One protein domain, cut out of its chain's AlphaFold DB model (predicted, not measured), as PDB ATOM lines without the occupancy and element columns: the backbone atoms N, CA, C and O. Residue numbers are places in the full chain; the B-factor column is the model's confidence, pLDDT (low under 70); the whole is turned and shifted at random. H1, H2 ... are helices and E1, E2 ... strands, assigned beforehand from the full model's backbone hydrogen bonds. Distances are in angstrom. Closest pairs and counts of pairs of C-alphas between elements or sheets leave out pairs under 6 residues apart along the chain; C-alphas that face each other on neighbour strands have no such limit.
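AT A GLANCE: This is residues 142 to 250 of the 285 residues of an uncharacterized protein of Prevotella disiens (UniProt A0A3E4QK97). A twisted five-strand sheet fans out from one end, where H1 and H3 cover one face; its two longest strands, E1 and E2, run on past the others as a long arm tipped by the small helix H2. The 109 printed residues hold H1 E1 H2 E2 H3 E3 E4 E5, class mixed, in the antiparallel order E2 E1 E3 E4 E5. The whole is loose, radius of gyration of the C-alphas 17.8 A, spanning 60 by 32 by 21 A.

HOW THE PARTS SIT: Look first at E1, residues 153 to 166, and edge strand E2, residues 183 to 196: N 159 and O 190 are 2.8 A apart. E1 bends by 50 degrees at 156, E2 by 70 degrees at 193. Next come E3, residues 215 to 222, E4, residues 225 to 235, and E5, residues 240 to 249, a meander of two hairpins, each strand the antiparallel neighbour of the one before. Find N 160 and O 217 at 2.8 A for E1 and E3, N 218 and O 229 at 2.8 A for E3 and E4, N 228 and O 246 at 2.8 A for E4 and E5. H1, residues 142 to 151, and H3, residues 197 to 205, are on one face, two layers, at heights of 8.6 A and 8.9 A over the sheet. They touch only at their ends, C-alphas 149 and 197 closest at 5.9 A. E2, H3, E3 form a split strand-helix-strand unit, E1 between its strands, crossover right-handed. H2, residues 173 to 176, is not on the sheet. Every O i to N i+4 pair is within hydrogen-bond range in H1 and H3; H2 is too short for one.

IN THESE COORDINATES: Find C-alpha 142, where H1 begins, at (-5.674, 44.991, -41.941). E1 covers 39.9 A, E2 37.5 A, E4 31.8 A, E5 29.8 A, E5 ending at (-16.616, 38.121, -28.116).

THE WHOLE: C-alphas 150 and 174 are farthest apart, 60.2 A. The printed part has no cut, and no link is long. Confidence is under 70 at residues 168 to 170, 207 to 211 and 234 to 240.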
ATOM      1  N   PRO A 142      -6.974  45.670 -41.959       84.62
ATOM      2  CA  PRO A 142      -5.674  44.991 -41.941       84.62
ATOM      3  C   PRO A 142      -5.356  44.257 -40.630       84.62
ATOM      4  O   PRO A 142      -4.663  43.247 -40.643       84.62
ATOM      5  N   MET A 143      -5.864  44.741 -39.491       82.62
ATOM      6  CA  MET A 143      -5.659  44.086 -38.197       82.62
ATOM      7  C   MET A 143      -6.433  42.767 -38.119       82.62
ATOM      8  O   MET A 143      -5.864  41.764 -37.702       82.62
ATOM      9  N   ILE A 144      -7.692  42.756 -38.573       86.31
ATOM     10  CA  ILE A 144      -8.497  41.528 -38.655       86.31
ATOM     11  C   ILE A 144      -7.860  40.548 -39.639       86.31
ATOM     12  O   ILE A 144      -7.703  39.383 -39.302       86.31
ATOM     13  N   MET A 145      -7.438  41.013 -40.816       88.62
ATOM     14  CA  MET A 145      -6.828  40.145 -41.827       88.62
ATOM     15  C   MET A 145      -5.541  39.486 -41.328       88.62
ATOM     16  O   MET A 145      -5.358  38.294 -41.538       88.62
ATOM     17  N   ASN A 146      -4.684  40.214 -40.605       87.31
ATOM     18  CA  ASN A 146      -3.481  39.631 -40.006       87.31
ATOM     19  C   ASN A 146      -3.811  38.567 -38.947       87.31
ATOM     20  O   ASN A 146      -3.169  37.519 -38.918       87.31
ATOM     21  N   GLU A 147      -4.815  38.812 -38.095       86.06
ATOM     22  CA  GLU A 147      -5.277  37.817 -37.118       86.06
ATOM     23  C   GLU A 147      -5.864  36.581 -37.821       86.06
ATOM     24  O   GLU A 147      -5.480  35.457 -37.512       86.06
ATOM     25  N   LEU A 148      -6.728  36.763 -38.822       89.19
ATOM     26  CA  LEU A 148      -7.305  35.658 -39.594       89.19
ATOM     27  C   LEU A 148      -6.242  34.868 -40.368       89.19
ATOM     28  O   LEU A 148      -6.321  33.644 -40.434       89.19
ATOM     29  N   LYS A 149      -5.211  35.541 -40.890       91.06
ATOM     30  CA  LYS A 149      -4.083  34.896 -41.568       91.06
ATOM     31  C   LYS A 149      -3.316  33.959 -40.642       91.06
ATOM     32  O   LYS A 149      -2.949  32.869 -41.068       91.06
ATOM     33  N   SER A 150      -3.110  34.345 -39.378       87.94
ATOM     34  CA  SER A 150      -2.455  33.470 -38.389       87.94
ATOM     35  C   SER A 150      -3.249  32.204 -38.049       87.94
ATOM     36  O   SER A 150      -2.649  31.219 -37.636       87.94
ATOM     37  N   ILE A 151      -4.569  32.194 -38.271       88.06
ATOM     38  CA  ILE A 151      -5.410  30.999 -38.087       88.06
ATOM     39  C   ILE A 151      -5.185  29.986 -39.226       88.06
ATOM     40  O   ILE A 151      -5.299  28.779 -39.020       88.06
ATOM     41  N   GLY A 152      -4.857  30.459 -40.432       88.44
ATOM     42  CA  GLY A 152      -4.614  29.630 -41.615       88.44
ATOM     43  C   GLY A 152      -5.896  29.107 -42.268       88.44
ATOM     44  O   GLY A 152      -6.202  29.492 -43.395       88.44
ATOM     45  N   THR A 153      -6.665  28.274 -41.563       92.38
ATOM     46  CA  THR A 153      -7.934  27.704 -42.055       92.38
ATOM     47  C   THR A 153      -9.108  28.247 -41.255       92.38
ATOM     48  O   THR A 153      -9.191  28.048 -40.046       92.38
ATOM     49  N   ILE A 154     -10.034  28.921 -41.933       92.56
ATOM     50  CA  ILE A 154     -11.221  29.537 -41.346       92.56
ATOM     51  C   ILE A 154     -12.294  28.465 -41.106       92.56
ATOM     52  O   ILE A 154     -12.848  27.953 -42.083       92.56
ATOM     53  N   PRO A 155     -12.631  28.131 -39.843       91.00
ATOM     54  CA  PRO A 155     -13.532  27.013 -39.556       91.00
ATOM     55  C   PRO A 155     -14.959  27.251 -40.041       91.00
ATOM     56  O   PRO A 155     -15.602  26.339 -40.550       91.00
ATOM     57  N   GLU A 156     -15.459  28.478 -39.892       94.94
ATOM     58  CA  GLU A 156     -16.816  28.841 -40.282       94.94
ATOM     59  C   GLU A 156     -16.864  30.281 -40.799       94.94
ATOM     60  O   GLU A 156     -16.448  31.226 -40.122       94.94
ATOM     61  N   LEU A 157     -17.398  30.436 -42.009       94.81
ATOM     62  CA  LEU A 157     -17.660  31.714 -42.660       94.81
ATOM     63  C   LEU A 157     -19.099  31.714 -43.173       94.81
ATOM     64  O   LEU A 157     -19.461  30.910 -44.028       94.81
ATOM     65  N   SER A 158     -19.897  32.669 -42.718       95.12
ATOM     66  CA  SER A 158     -21.230  32.940 -43.251       95.12
ATOM     67  C   SER A 158     -21.223  34.281 -43.968       95.12
ATOM     68  O   SER A 158     -20.778  35.280 -43.412       95.12
ATOM     69  N   ILE A 159     -21.746  34.333 -45.188       93.31
ATOM     70  CA  ILE A 159     -21.929  35.578 -45.932       93.31
ATOM     71  C   ILE A 159     -23.408  35.753 -46.224       93.31
ATOM     72  O   ILE A 159     -24.054  34.902 -46.838       93.31
ATOM     73  N   ARG A 160     -23.940  36.886 -45.783       92.81
ATOM     74  CA  ARG A 160     -25.316  37.302 -45.997       92.81
ATOM     75  C   ARG A 160     -25.334  38.489 -46.948       92.81
ATOM     76  O   ARG A 160     -24.810  39.552 -46.625       92.81
ATOM     77  N   PHE A 161     -25.995  38.324 -48.082       90.12
ATOM     78  CA  PHE A 161     -26.296  39.402 -49.015       90.12
ATOM     79  C   PHE A 161     -27.768  39.759 -48.903       90.12
ATOM     80  O   PHE A 161     -28.611  38.859 -48.879       90.12
ATOM     81  N   TYR A 162     -28.101  41.045 -48.836       88.88
ATOM     82  CA  TYR A 162     -29.500  41.453 -48.847       88.88
ATOM     83  C   TYR A 162     -29.732  42.856 -49.411       88.88
ATOM     84  O   TYR A 162     -28.883  43.741 -49.334       88.88
ATOM     85  N   THR A 163     -30.933  43.045 -49.950       86.44
ATOM     86  CA  THR A 163     -31.489  44.338 -50.360       86.44
ATOM     87  C   THR A 163     -32.902  44.445 -49.824       86.44
ATOM     88  O   THR A 163     -33.652  43.467 -49.845       86.44
ATOM     89  N   VAL A 164     -33.259  45.628 -49.332       83.62
ATOM     90  CA  VAL A 164     -34.621  45.945 -48.906       83.62
ATOM     91  C   VAL A 164     -35.099  47.110 -49.752       83.62
ATOM     92  O   VAL A 164     -34.573  48.211 -49.616       83.62
ATOM     93  N   ASN A 165     -36.093  46.857 -50.594       81.12
ATOM     94  CA  ASN A 165     -36.723  47.868 -51.432       81.12
ATOM     95  C   ASN A 165     -38.140  48.134 -50.918       81.12
ATOM     96  O   ASN A 165     -38.816  47.215 -50.447       81.12
ATOM     97  N   ASN A 166     -38.595  49.382 -51.008       75.81
ATOM     98  CA  ASN A 166     -40.018  49.678 -50.863       75.81
ATOM     99  C   ASN A 166     -40.715  49.249 -52.157       75.81
ATOM    100  O   ASN A 166     -40.207  49.519 -53.245       75.81
ATOM    101  N   GLU A 167     -41.837  48.550 -52.037       71.25
ATOM    102  CA  GLU A 167     -42.569  48.023 -53.186       71.25
ATOM    103  C   GLU A 167     -43.999  48.558 -53.165       71.25
ATOM    104  O   GLU A 167     -44.862  48.029 -52.475       71.25
ATOM    105  N   ASP A 168     -44.254  49.622 -53.922       60.09
ATOM    106  CA  ASP A 168     -45.549  50.315 -53.891       60.09
ATOM    107  C   ASP A 168     -46.593  49.702 -54.849       60.09
ATOM    108  O   ASP A 168     -47.766  50.079 -54.837       60.09
ATOM    109  N   SER A 169     -46.190  48.755 -55.702       60.28
ATOM    110  CA  SER A 169     -46.940  48.375 -56.906       60.28
ATOM    111  C   SER A 169     -47.553  46.969 -56.906       60.28
ATOM    112  O   SER A 169     -48.247  46.633 -57.864       60.28
ATOM    113  N   SER A 170     -47.371  46.154 -55.862       63.16
ATOM    114  CA  SER A 170     -47.785  44.736 -55.873       63.16
ATOM    115  C   SER A 170     -49.176  44.445 -55.292       63.16
ATOM    116  O   SER A 170     -49.617  43.295 -55.290       63.16
ATOM    117  N   VAL A 171     -49.896  45.464 -54.811       70.12
ATOM    118  CA  VAL A 171     -51.165  45.275 -54.091       70.12
ATOM    119  C   VAL A 171     -52.368  45.640 -54.960       70.12
ATOM    120  O   VAL A 171     -52.435  46.728 -55.541       70.12
ATOM    121  N   ASP A 172     -53.322  44.705 -55.027       77.00
ATOM    122  CA  ASP A 172     -54.615  44.855 -55.704       77.00
ATOM    123  C   ASP A 172     -55.321  46.145 -55.250       77.00
ATOM    124  O   ASP A 172     -55.287  46.520 -54.074       77.00
ATOM    125  N   VAL A 173     -55.980  46.819 -56.193       77.38
ATOM    126  CA  VAL A 173     -56.663  48.102 -55.998       77.38
ATOM    127  C   VAL A 173     -57.629  48.048 -54.813       77.38
ATOM    128  O   VAL A 173     -57.677  49.004 -54.043       77.38
ATOM    129  N   LYS A 174     -58.318  46.916 -54.594       84.94
ATOM    130  CA  LYS A 174     -59.253  46.746 -53.462       84.94
ATOM    131  C   LYS A 174     -58.601  46.772 -52.074       84.94
ATOM    132  O   LYS A 174     -59.300  46.965 -51.088       84.94
ATOM    133  N   TYR A 175     -57.292  46.543 -51.977       80.44
ATOM    134  CA  TYR A 175     -56.563  46.530 -50.702       80.44
ATOM    135  C   TYR A 175     -55.641  47.741 -50.536       80.44
ATOM    136  O   TYR A 175     -55.089  47.949 -49.456       80.44
ATOM    137  N   ARG A 176     -55.472  48.548 -51.591       79.00
ATOM    138  CA  ARG A 176     -54.519  49.662 -51.623       79.00
ATOM    139  C   ARG A 176     -54.834  50.739 -50.582       79.00
ATOM    140  O   ARG A 176     -53.904  51.293 -50.012       79.00
ATOM    141  N   GLU A 177     -56.110  50.991 -50.288       81.50
ATOM    142  CA  GLU A 177     -56.522  51.968 -49.264       81.50
ATOM    143  C   GLU A 177     -56.158  51.549 -47.826       81.50
ATOM    144  O   GLU A 177     -56.046  52.401 -46.948       81.50
ATOM    145  N   TYR A 178     -55.906  50.256 -47.593       82.94
ATOM    146  CA  TYR A 178     -55.488  49.711 -46.294       82.94
ATOM    147  C   TYR A 178     -53.969  49.492 -46.200       82.94
ATOM    148  O   TYR A 178     -53.451  49.183 -45.124       82.94
ATOM    149  N   LEU A 179     -53.238  49.611 -47.315       78.00
ATOM    150  CA  LEU A 179     -51.807  49.339 -47.359       78.00
ATOM    151  C   LEU A 179     -51.013  50.534 -46.818       78.00
ATOM    152  O   LEU A 179     -50.858  51.547 -47.492       78.00
ATOM    153  N   GLN A 180     -50.457  50.393 -45.616       78.06
ATOM    154  CA  GLN A 180     -49.630  51.439 -45.009       78.06
ATOM    155  C   GLN A 180     -48.164  51.388 -45.469       78.06
ATOM    156  O   GLN A 180     -47.545  52.427 -45.679       78.06
ATOM    157  N   VAL A 181     -47.587  50.187 -45.583       80.06
ATOM    158  CA  VAL A 181     -46.186  49.960 -45.973       80.06
ATOM    159  C   VAL A 181     -46.070  48.583 -46.623       80.06
ATOM    160  O   VAL A 181     -46.542  47.599 -46.059       80.06
ATOM    161  N   CYS A 182     -45.359  48.492 -47.746       79.12
ATOM    162  CA  CYS A 182     -44.916  47.229 -48.328       79.12
ATOM    163  C   CYS A 182     -43.404  47.286 -48.581       79.12
ATOM    164  O   CYS A 182     -42.880  48.250 -49.143       79.12
ATOM    165  N   LYS A 183     -42.684  46.268 -48.106       84.19
ATOM    166  CA  LYS A 183     -41.228  46.160 -48.242       84.19
ATOM    167  C   LYS A 183     -40.878  44.779 -48.751       84.19
ATOM    168  O   LYS A 183     -41.204  43.787 -48.099       84.19
ATOM    169  N   LEU A 184     -40.142  44.727 -49.851       83.00
ATOM    170  CA  LEU A 184     -39.596  43.492 -50.385       83.00
ATOM    171  C   LEU A 184     -38.145  43.347 -49.938       83.00
ATOM    172  O   LEU A 184     -37.312  44.232 -50.149       83.00
ATOM    173  N   LYS A 185     -37.835  42.207 -49.319       87.50
ATOM    174  CA  LYS A 185     -36.475  41.845 -48.921       87.50
ATOM    175  C   LYS A 185     -35.984  40.679 -49.770       87.50
ATOM    176  O   LYS A 185     -36.511  39.576 -49.665       87.50
ATOM    177  N   LYS A 186     -34.934  40.912 -50.556       89.38
ATOM    178  CA  LYS A 186     -34.189  39.859 -51.258       89.38
ATOM    179  C   LYS A 186     -32.976  39.488 -50.416       89.38
ATOM    180  O   LYS A 186     -32.227  40.377 -50.019       89.38
ATOM    181  N   GLU A 187     -32.786  38.205 -50.131       92.06
ATOM    182  CA  GLU A 187     -31.713  37.714 -49.261       92.06
ATOM    183  C   GLU A 187     -31.072  36.442 -49.821       92.06
ATOM    184  O   GLU A 187     -31.767  35.549 -50.302       92.06
ATOM    185  N   LYS A 188     -29.742  36.357 -49.726       90.69
ATOM    186  CA  LYS A 188     -28.942  35.166 -50.025       90.69
ATOM    187  C   LYS A 188     -27.992  34.915 -48.860       90.69
ATOM    188  O   LYS A 188     -27.240  35.807 -48.474       90.69
ATOM    189  N   LEU A 189     -28.013  33.698 -48.325       93.62
ATOM    190  CA  LEU A 189     -27.094  33.240 -47.286       93.62
ATOM    191  C   LEU A 189     -26.188  32.152 -47.861       93.62
ATOM    192  O   LEU A 189     -26.669  31.216 -48.496       93.62
ATOM    193  N   GLN A 190     -24.887  32.275 -47.632       93.69
ATOM    194  CA  GLN A 190     -23.891  31.270 -47.987       93.69
ATOM    195  C   GLN A 190     -23.088  30.921 -46.743       93.69
ATOM    196  O   GLN A 190     -22.593  31.819 -46.069       93.69
ATOM    197  N   ASN A 191     -22.962  29.631 -46.449       95.94
ATOM    198  CA  ASN A 191     -22.175  29.137 -45.328       95.94
ATOM    199  C   ASN A 191     -21.053  28.263 -45.868       95.94
ATOM    200  O   ASN A 191     -21.291  27.364 -46.674       95.94
ATOM    201  N   PHE A 192     -19.847  28.528 -45.397       95.19
ATOM    202  CA  PHE A 192     -18.633  27.822 -45.748       95.19
ATOM    203  C   PHE A 192     -17.998  27.285 -44.473       95.19
ATOM    204  O   PHE A 192     -18.089  27.909 -43.411       95.19
ATOM    205  N   LYS A 193     -17.351  26.129 -44.590       95.50
ATOM    206  CA  LYS A 193     -16.587  25.515 -43.510       95.50
ATOM    207  C   LYS A 193     -15.187  25.183 -43.986       95.50
ATOM    208  O   LYS A 193     -15.008  24.878 -45.163       95.50
ATOM    209  N   ASP A 194     -14.241  25.264 -43.058       94.94
ATOM    210  CA  ASP A 194     -12.843  24.866 -43.245       94.94
ATOM    211  C   ASP A 194     -12.191  25.497 -44.495       94.94
ATOM    212  O   ASP A 194     -11.482  24.848 -45.263       94.94
ATOM    213  N   MET A 195     -12.452  26.790 -44.719       94.81
ATOM    214  CA  MET A 195     -11.980  27.532 -45.891       94.81
ATOM    215  C   MET A 195     -10.557  28.071 -45.664       94.81
ATOM    216  O   MET A 195     -10.338  28.777 -44.677       94.81
ATOM    217  N   PRO A 196      -9.588  27.831 -46.567       96.25
ATOM    218  CA  PRO A 196      -8.264  28.442 -46.471       96.25
ATOM    219  C   PRO A 196      -8.333  29.974 -46.457       96.25
ATOM    220  O   PRO A 196      -9.134  30.569 -47.179       96.25
ATOM    221  N   PHE A 197      -7.470  30.619 -45.666       93.69
ATOM    222  CA  PHE A 197      -7.450  32.075 -45.508       93.69
ATOM    223  C   PHE A 197      -7.353  32.818 -46.846       93.69
ATOM    224  O   PHE A 197      -8.135  33.733 -47.073       93.69
ATOM    225  N   GLU A 198      -6.447  32.405 -47.736       94.06
ATOM    226  CA  GLU A 198      -6.250  33.076 -49.029       94.06
ATOM    227  C   GLU A 198      -7.530  32.992 -49.892       94.06
ATOM    228  O   GLU A 198      -7.992  33.998 -50.417       94.06
ATOM    229  N   THR A 199      -8.215  31.838 -49.910       94.00
ATOM    230  CA  THR A 199      -9.514  31.676 -50.596       94.00
ATOM    231  C   THR A 199     -10.617  32.542 -49.984       94.00
ATOM    232  O   THR A 199     -11.440  33.111 -50.700       94.00
ATOM    233  N   MET A 200     -10.649  32.658 -48.655       93.88
ATOM    234  CA  MET A 200     -11.582  33.546 -47.960       93.88
ATOM    235  C   MET A 200     -11.300  35.015 -48.296       93.88
ATOM    236  O   MET A 200     -12.237  35.773 -48.546       93.88
ATOM    237  N   GLN A 201     -10.028  35.411 -48.341       92.12
ATOM    238  CA  GLN A 201      -9.609  36.764 -48.693       92.12
ATOM    239  C   GLN A 201     -10.019  37.123 -50.128       92.12
ATOM    240  O   GLN A 201     -10.557  38.214 -50.347       92.12
ATOM    241  N   ASP A 202      -9.835  36.205 -51.078       91.44
ATOM    242  CA  ASP A 202     -10.291  36.370 -52.461       91.44
ATOM    243  C   ASP A 202     -11.813  36.544 -52.511       91.44
ATOM    244  O   ASP A 202     -12.316  37.514 -53.078       91.44
ATOM    245  N   LEU A 203     -12.559  35.681 -51.811       90.00
ATOM    246  CA  LEU A 203     -14.019  35.759 -51.729       90.00
ATOM    247  C   LEU A 203     -14.507  37.082 -51.117       90.00
ATOM    248  O   LEU A 203     -15.537  37.616 -51.528       90.00
ATOM    249  N   LEU A 204     -13.819  37.618 -50.103       87.12
ATOM    250  CA  LEU A 204     -14.141  38.923 -49.507       87.12
ATOM    251  C   LEU A 204     -13.860  40.099 -50.449       87.12
ATOM    252  O   LEU A 204     -14.583  41.096 -50.395       87.12
ATOM    253  N   SER A 205     -12.846  39.964 -51.300       84.00
ATOM    254  CA  SER A 205     -12.432  40.990 -52.259       84.00
ATOM    255  C   SER A 205     -13.288  40.986 -53.527       84.00
ATOM    256  O   SER A 205     -13.443  42.033 -54.151       84.00
ATOM    257  N   ASP A 206     -13.882  39.840 -53.865       81.56
ATOM    258  CA  ASP A 206     -14.780  39.662 -55.005       81.56
ATOM    259  C   ASP A 206     -16.017  40.579 -54.910       81.56
ATOM    260  O   ASP A 206     -16.821  40.512 -53.965       81.56
ATOM    261  N   THR A 207     -16.137  41.465 -55.899       68.19
ATOM    262  CA  THR A 207     -17.238  42.418 -56.071       68.19
ATOM    263  C   THR A 207     -18.313  41.936 -57.036       68.19
ATOM    264  O   THR A 207     -19.437  42.433 -56.967       68.19
ATOM    265  N   ASP A 208     -18.016  40.950 -57.876       64.31
ATOM    266  CA  ASP A 208     -18.878  40.517 -58.981       64.31
ATOM    267  C   ASP A 208     -20.096  39.755 -58.439       64.31
ATOM    268  O   ASP A 208     -21.220  39.856 -58.929       64.31
ATOM    269  N   ASN A 209     -19.913  39.064 -57.313       55.22
ATOM    270  CA  ASN A 209     -20.988  38.376 -56.601       55.22
ATOM    271  C   ASN A 209     -22.003  39.312 -55.900       55.22
ATOM    272  O   ASN A 209     -23.002  38.824 -55.353       55.22
ATOM    273  N   ALA A 210     -21.774  40.632 -55.894       58.62
ATOM    274  CA  ALA A 210     -22.574  41.611 -55.151       58.62
ATOM    275  C   ALA A 210     -23.480  42.504 -56.020       58.62
ATOM    276  O   ALA A 210     -24.286  43.234 -55.451       58.62
ATOM    277  N   GLU A 211     -23.432  42.418 -57.355       60.94
ATOM    278  CA  GLU A 211     -24.121  43.360 -58.265       60.94
ATOM    279  C   GLU A 211     -25.641  43.497 -58.036       60.94
ATOM    280  O   GLU A 211     -26.240  44.516 -58.357       60.94
ATOM    281  N   ASN A 212     -26.281  42.488 -57.438       70.06
ATOM    282  CA  ASN A 212     -27.723  42.481 -57.168       70.06
ATOM    283  C   ASN A 212     -28.099  42.788 -55.705       70.06
ATOM    284  O   ASN A 212     -29.274  42.654 -55.336       70.06
ATOM    285  N   TYR A 213     -27.127  43.130 -54.855       80.06
ATOM    286  CA  TYR A 213     -27.327  43.303 -53.418       80.06
ATOM    287  C   TYR A 213     -26.677  44.585 -52.882       80.06
ATOM    288  O   TYR A 213     -25.477  44.788 -53.006       80.06
ATOM    289  N   SER A 214     -27.462  45.413 -52.193       81.56
ATOM    290  CA  SER A 214     -26.999  46.676 -51.588       81.56
ATOM    291  C   SER A 214     -26.129  46.479 -50.338       81.56
ATOM    292  O   SER A 214     -25.365  47.369 -49.958       81.56
ATOM    293  N   LYS A 215     -26.257  45.325 -49.665       87.50
ATOM    294  CA  LYS A 215     -25.562  45.016 -48.409       87.50
ATOM    295  C   LYS A 215     -24.962  43.623 -48.426       87.50
ATOM    296  O   LYS A 215     -25.610  42.660 -48.842       87.50
ATOM    297  N   ARG A 216     -23.754  43.524 -47.874       89.94
ATOM    298  CA  ARG A 216     -23.026  42.284 -47.612       89.94
ATOM    299  C   ARG A 216     -22.537  42.281 -46.167       89.94
ATOM    300  O   ARG A 216     -21.839  43.196 -45.739       89.94
ATOM    301  N   GLU A 217     -22.876  41.234 -45.428       92.38
ATOM    302  CA  GLU A 217     -22.379  40.984 -44.076       92.38
ATOM    303  C   GLU A 217     -21.658  39.639 -44.054       92.38
ATOM    304  O   GLU A 217     -22.262  38.603 -44.332       92.38
ATOM    305  N   SER A 218     -20.370  39.658 -43.731       91.88
ATOM    306  CA  SER A 218     -19.555  38.462 -43.535       91.88
ATOM    307  C   SER A 218     -19.349  38.231 -42.041       91.88
ATOM    308  O   SER A 218     -18.947  39.149 -41.324       91.88
ATOM    309  N   PHE A 219     -19.603  37.009 -41.587       93.81
ATOM    310  CA  PHE A 219     -19.449  36.551 -40.209       93.81
ATOM    311  C   PHE A 219     -18.445  35.406 -40.201       93.81
ATOM    312  O   PHE A 219     -18.675  34.379 -40.834       93.81
ATOM    313  N   ILE A 220     -17.327  35.587 -39.511       93.44
ATOM    314  CA  ILE A 220     -16.256  34.596 -39.416       93.44
ATOM    315  C   ILE A 220     -16.164  34.144 -37.966       93.44
ATOM    316  O   ILE A 220     -15.870  34.962 -37.091       93.44
ATOM    317  N   HIS A 221     -16.393  32.858 -37.716       89.44
ATOM    318  CA  HIS A 221     -16.366  32.293 -36.372       89.44
ATOM    319  C   HIS A 221     -15.091  31.480 -36.152       89.44
ATOM    320  O   HIS A 221     -14.748  30.581 -36.919       89.44
ATOM    321  N   PHE A 222     -14.388  31.800 -35.067       85.12
ATOM    322  CA  PHE A 222     -13.236  31.046 -34.589       85.12
ATOM    323  C   PHE A 222     -13.321  30.880 -33.069       85.12
ATOM    324  O   PHE A 222     -13.086  31.820 -32.299       85.12
ATOM    325  N   GLY A 223     -13.699  29.681 -32.624       81.69
ATOM    326  CA  GLY A 223     -14.005  29.420 -31.219       81.69
ATOM    327  C   GLY A 223     -15.135  30.330 -30.726       81.69
ATOM    328  O   GLY A 223     -16.256  30.252 -31.212       81.69
ATOM    329  N   LYS A 224     -14.835  31.214 -29.765       79.56
ATOM    330  CA  LYS A 224     -15.785  32.207 -29.217       79.56
ATOM    331  C   LYS A 224     -15.670  33.603 -29.854       79.56
ATOM    332  O   LYS A 224     -16.371  34.523 -29.438       79.56
ATOM    333  N   LYS A 225     -14.745  33.792 -30.805       84.50
ATOM    334  CA  LYS A 225     -14.537  35.063 -31.514       84.50
ATOM    335  C   LYS A 225     -15.392  35.073 -32.782       84.50
ATOM    336  O   LYS A 225     -15.297  34.152 -33.586       84.50
ATOM    337  N   GLU A 226     -16.175  36.130 -32.963       89.62
ATOM    338  CA  GLU A 226     -16.866  36.451 -34.215       89.62
ATOM    339  C   GLU A 226     -16.210  37.698 -34.816       89.62
ATOM    340  O   GLU A 226     -16.142  38.746 -34.170       89.62
ATOM    341  N   TYR A 227     -15.726  37.603 -36.051       90.25
ATOM    342  CA  TYR A 227     -15.339  38.768 -36.841       90.25
ATOM    343  C   TYR A 227     -16.475  39.092 -37.795       90.25
ATOM    344  O   TYR A 227     -16.904  38.240 -38.574       90.25
ATOM    345  N   ARG A 228     -16.958  40.330 -37.738       91.44
ATOM    346  CA  ARG A 228     -18.051  40.803 -38.575       91.44
ATOM    347  C   ARG A 228     -17.558  41.908 -39.491       91.44
ATOM    348  O   ARG A 228     -17.100  42.943 -39.016       91.44
ATOM    349  N   ILE A 229     -17.685  41.697 -40.795       91.12
ATOM    350  CA  ILE A 229     -17.330  42.675 -41.825       91.12
ATOM    351  C   ILE A 229     -18.615  43.050 -42.552       91.12
ATOM    352  O   ILE A 229     -19.279  42.188 -43.127       91.12
ATOM    353  N   LYS A 230     -18.996  44.326 -42.503       89.19
ATOM    354  CA  LYS A 230     -20.185  44.843 -43.187       89.19
ATOM    355  C   LYS A 230     -19.769  45.792 -44.288       89.19
ATOM    356  O   LYS A 230     -19.044  46.747 -44.016       89.19
ATOM    357  N   ARG A 231     -20.299  45.565 -45.483       86.69
ATOM    358  CA  ARG A 231     -20.143  46.415 -46.658       86.69
ATOM    359  C   ARG A 231     -21.526  46.838 -47.145       86.69
ATOM    360  O   ARG A 231     -22.394  45.996 -47.365       86.69
ATOM    361  N   GLU A 232     -21.733  48.140 -47.267       84.69
ATOM    362  CA  GLU A 232     -22.993  48.749 -47.697       84.69
ATOM    363  C   GLU A 232     -22.713  49.746 -48.817       84.69
ATOM    364  O   GLU A 232     -21.809  50.577 -48.696       84.69
ATOM    365  N   ILE A 233     -23.490  49.658 -49.896       77.62
ATOM    366  CA  ILE A 233     -23.488  50.658 -50.960       77.62
ATOM    367  C   ILE A 233     -24.442  51.773 -50.529       77.62
ATOM    368  O   ILE A 233     -25.623  51.531 -50.284       77.62
ATOM    369  N   ILE A 234     -23.905  52.978 -50.344       68.69
ATOM    370  CA  ILE A 234     -24.659  54.137 -49.846       68.69
ATOM    371  C   ILE A 234     -25.215  54.962 -51.006       68.69
ATOM    372  O   ILE A 234     -26.306  55.515 -50.900       68.69
ATOM    373  N   ASN A 235     -24.457  55.055 -52.097       60.44
ATOM    374  CA  ASN A 235     -24.848  55.789 -53.289       60.44
ATOM    375  C   ASN A 235     -24.319  55.058 -54.525       60.44
ATOM    376  O   ASN A 235     -23.108  55.047 -54.754       60.44
ATOM    377  N   ASP A 236     -25.225  54.464 -55.302       58.66
ATOM    378  CA  ASP A 236     -24.892  53.730 -56.529       58.66
ATOM    379  C   ASP A 236     -24.288  54.653 -57.599       58.66
ATOM    380  O   ASP A 236     -23.385  54.245 -58.324       58.66
ATOM    381  N   ALA A 237     -24.720  55.920 -57.664       55.25
ATOM    382  CA  ALA A 237     -24.245  56.878 -58.666       55.25
ATOM    383  C   ALA A 237     -22.818  57.382 -58.388       55.25
ATOM    384  O   ALA A 237     -22.072  57.684 -59.317       55.25
ATOM    385  N   GLU A 238     -22.430  57.459 -57.115       54.28
ATOM    386  CA  GLU A 238     -21.096  57.903 -56.681       54.28
ATOM    387  C   GLU A 238     -20.183  56.730 -56.285       54.28
ATOM    388  O   GLU A 238     -19.092  56.957 -55.764       54.28
ATOM    389  N   ALA A 239     -20.635  55.480 -56.468       60.56
ATOM    390  CA  ALA A 239     -19.951  54.263 -56.018       60.56
ATOM    391  C   ALA A 239     -19.462  54.338 -54.554       60.56
ATOM    392  O   ALA A 239     -18.412  53.800 -54.193       60.56
ATOM    393  N   THR A 240     -20.210  55.032 -53.688       64.12
ATOM    394  CA  THR A 240     -19.785  55.247 -52.301       64.12
ATOM    395  C   THR A 240     -20.088  54.008 -51.474       64.12
ATOM    396  O   THR A 240     -21.248  53.672 -51.223       64.12
ATOM    397  N   ILE A 241     -19.026  53.347 -51.017       73.56
ATOM    398  CA  ILE A 241     -19.093  52.124 -50.220       73.56
ATOM    399  C   ILE A 241     -18.659  52.430 -48.791       73.56
ATOM    400  O   ILE A 241     -17.585  52.984 -48.553       73.56
ATOM    401  N   LYS A 242     -19.473  52.009 -47.825       81.31
ATOM    402  CA  LYS A 242     -19.096  52.002 -46.414       81.31
ATOM    403  C   LYS A 242     -18.754  50.590 -45.988       81.31
ATOM    404  O   LYS A 242     -19.602  49.702 -46.009       81.31
ATOM    405  N   GLU A 243     -17.514  50.417 -45.550       82.19
ATOM    406  CA  GLU A 243     -17.023  49.173 -44.977       82.19
ATOM    407  C   GLU A 243     -16.713  49.359 -43.490       82.19
ATOM    408  O   GLU A 243     -16.105  50.346 -43.071       82.19
ATOM    409  N   THR A 244     -17.172  48.419 -42.671       85.50
ATOM    410  CA  THR A 244     -16.947  48.422 -41.224       85.50
ATOM    411  C   THR A 244     -16.586  47.029 -40.749       85.50
ATOM    412  O   THR A 244     -17.126  46.043 -41.247       85.50
ATOM    413  N   ALA A 245     -15.685  46.963 -39.774       84.50
ATOM    414  CA  ALA A 245     -15.195  45.715 -39.222       84.50
ATOM    415  C   ALA A 245     -15.285  45.726 -37.695       84.50
ATOM    416  O   ALA A 245     -14.838  46.666 -37.030       84.50
ATOM    417  N   GLU A 246     -15.858  44.666 -37.145       84.12
ATOM    418  CA  GLU A 246     -16.098  44.476 -35.721       84.12
ATOM    419  C   GLU A 246     -15.521  43.120 -35.295       84.12
ATOM    420  O   GLU A 246     -15.577  42.142 -36.041       84.12
ATOM    421  N   LYS A 247     -14.976  43.049 -34.079       82.88
ATOM    422  CA  LYS A 247     -14.622  41.789 -33.418       82.88
ATOM    423  C   LYS A 247     -15.471  41.673 -32.172       82.88
ATOM    424  O   LYS A 247     -15.373  42.506 -31.270       82.88
ATOM    425  N   ILE A 248     -16.304  40.651 -32.145       81.94
ATOM    426  CA  ILE A 248     -17.278  40.396 -31.099       81.94
ATOM    427  C   ILE A 248     -16.811  39.162 -30.330       81.94
ATOM    428  O   ILE A 248     -16.351  38.175 -30.905       81.94
ATOM    429  N   PHE A 249     -16.897  39.237 -29.006       82.00
ATOM    430  CA  PHE A 249     -16.616  38.121 -28.116       82.00
ATOM    431  C   PHE A 249     -17.716  38.073 -27.066       82.00
ATOM    432  O   PHE A 249     -17.768  38.928 -26.184       82.00
ATOM    433  N   ASN A 250     -18.598  37.086 -27.188       80.31
ATOM    434  CA  ASN A 250     -19.674  36.866 -26.234       80.31
ATOM    435  C   ASN A 250     -19.321  35.670 -25.355       80.31
ATOM    436  O   ASN A 250     -18.875  34.627 -25.839       80.31
TER     437      ASN A 250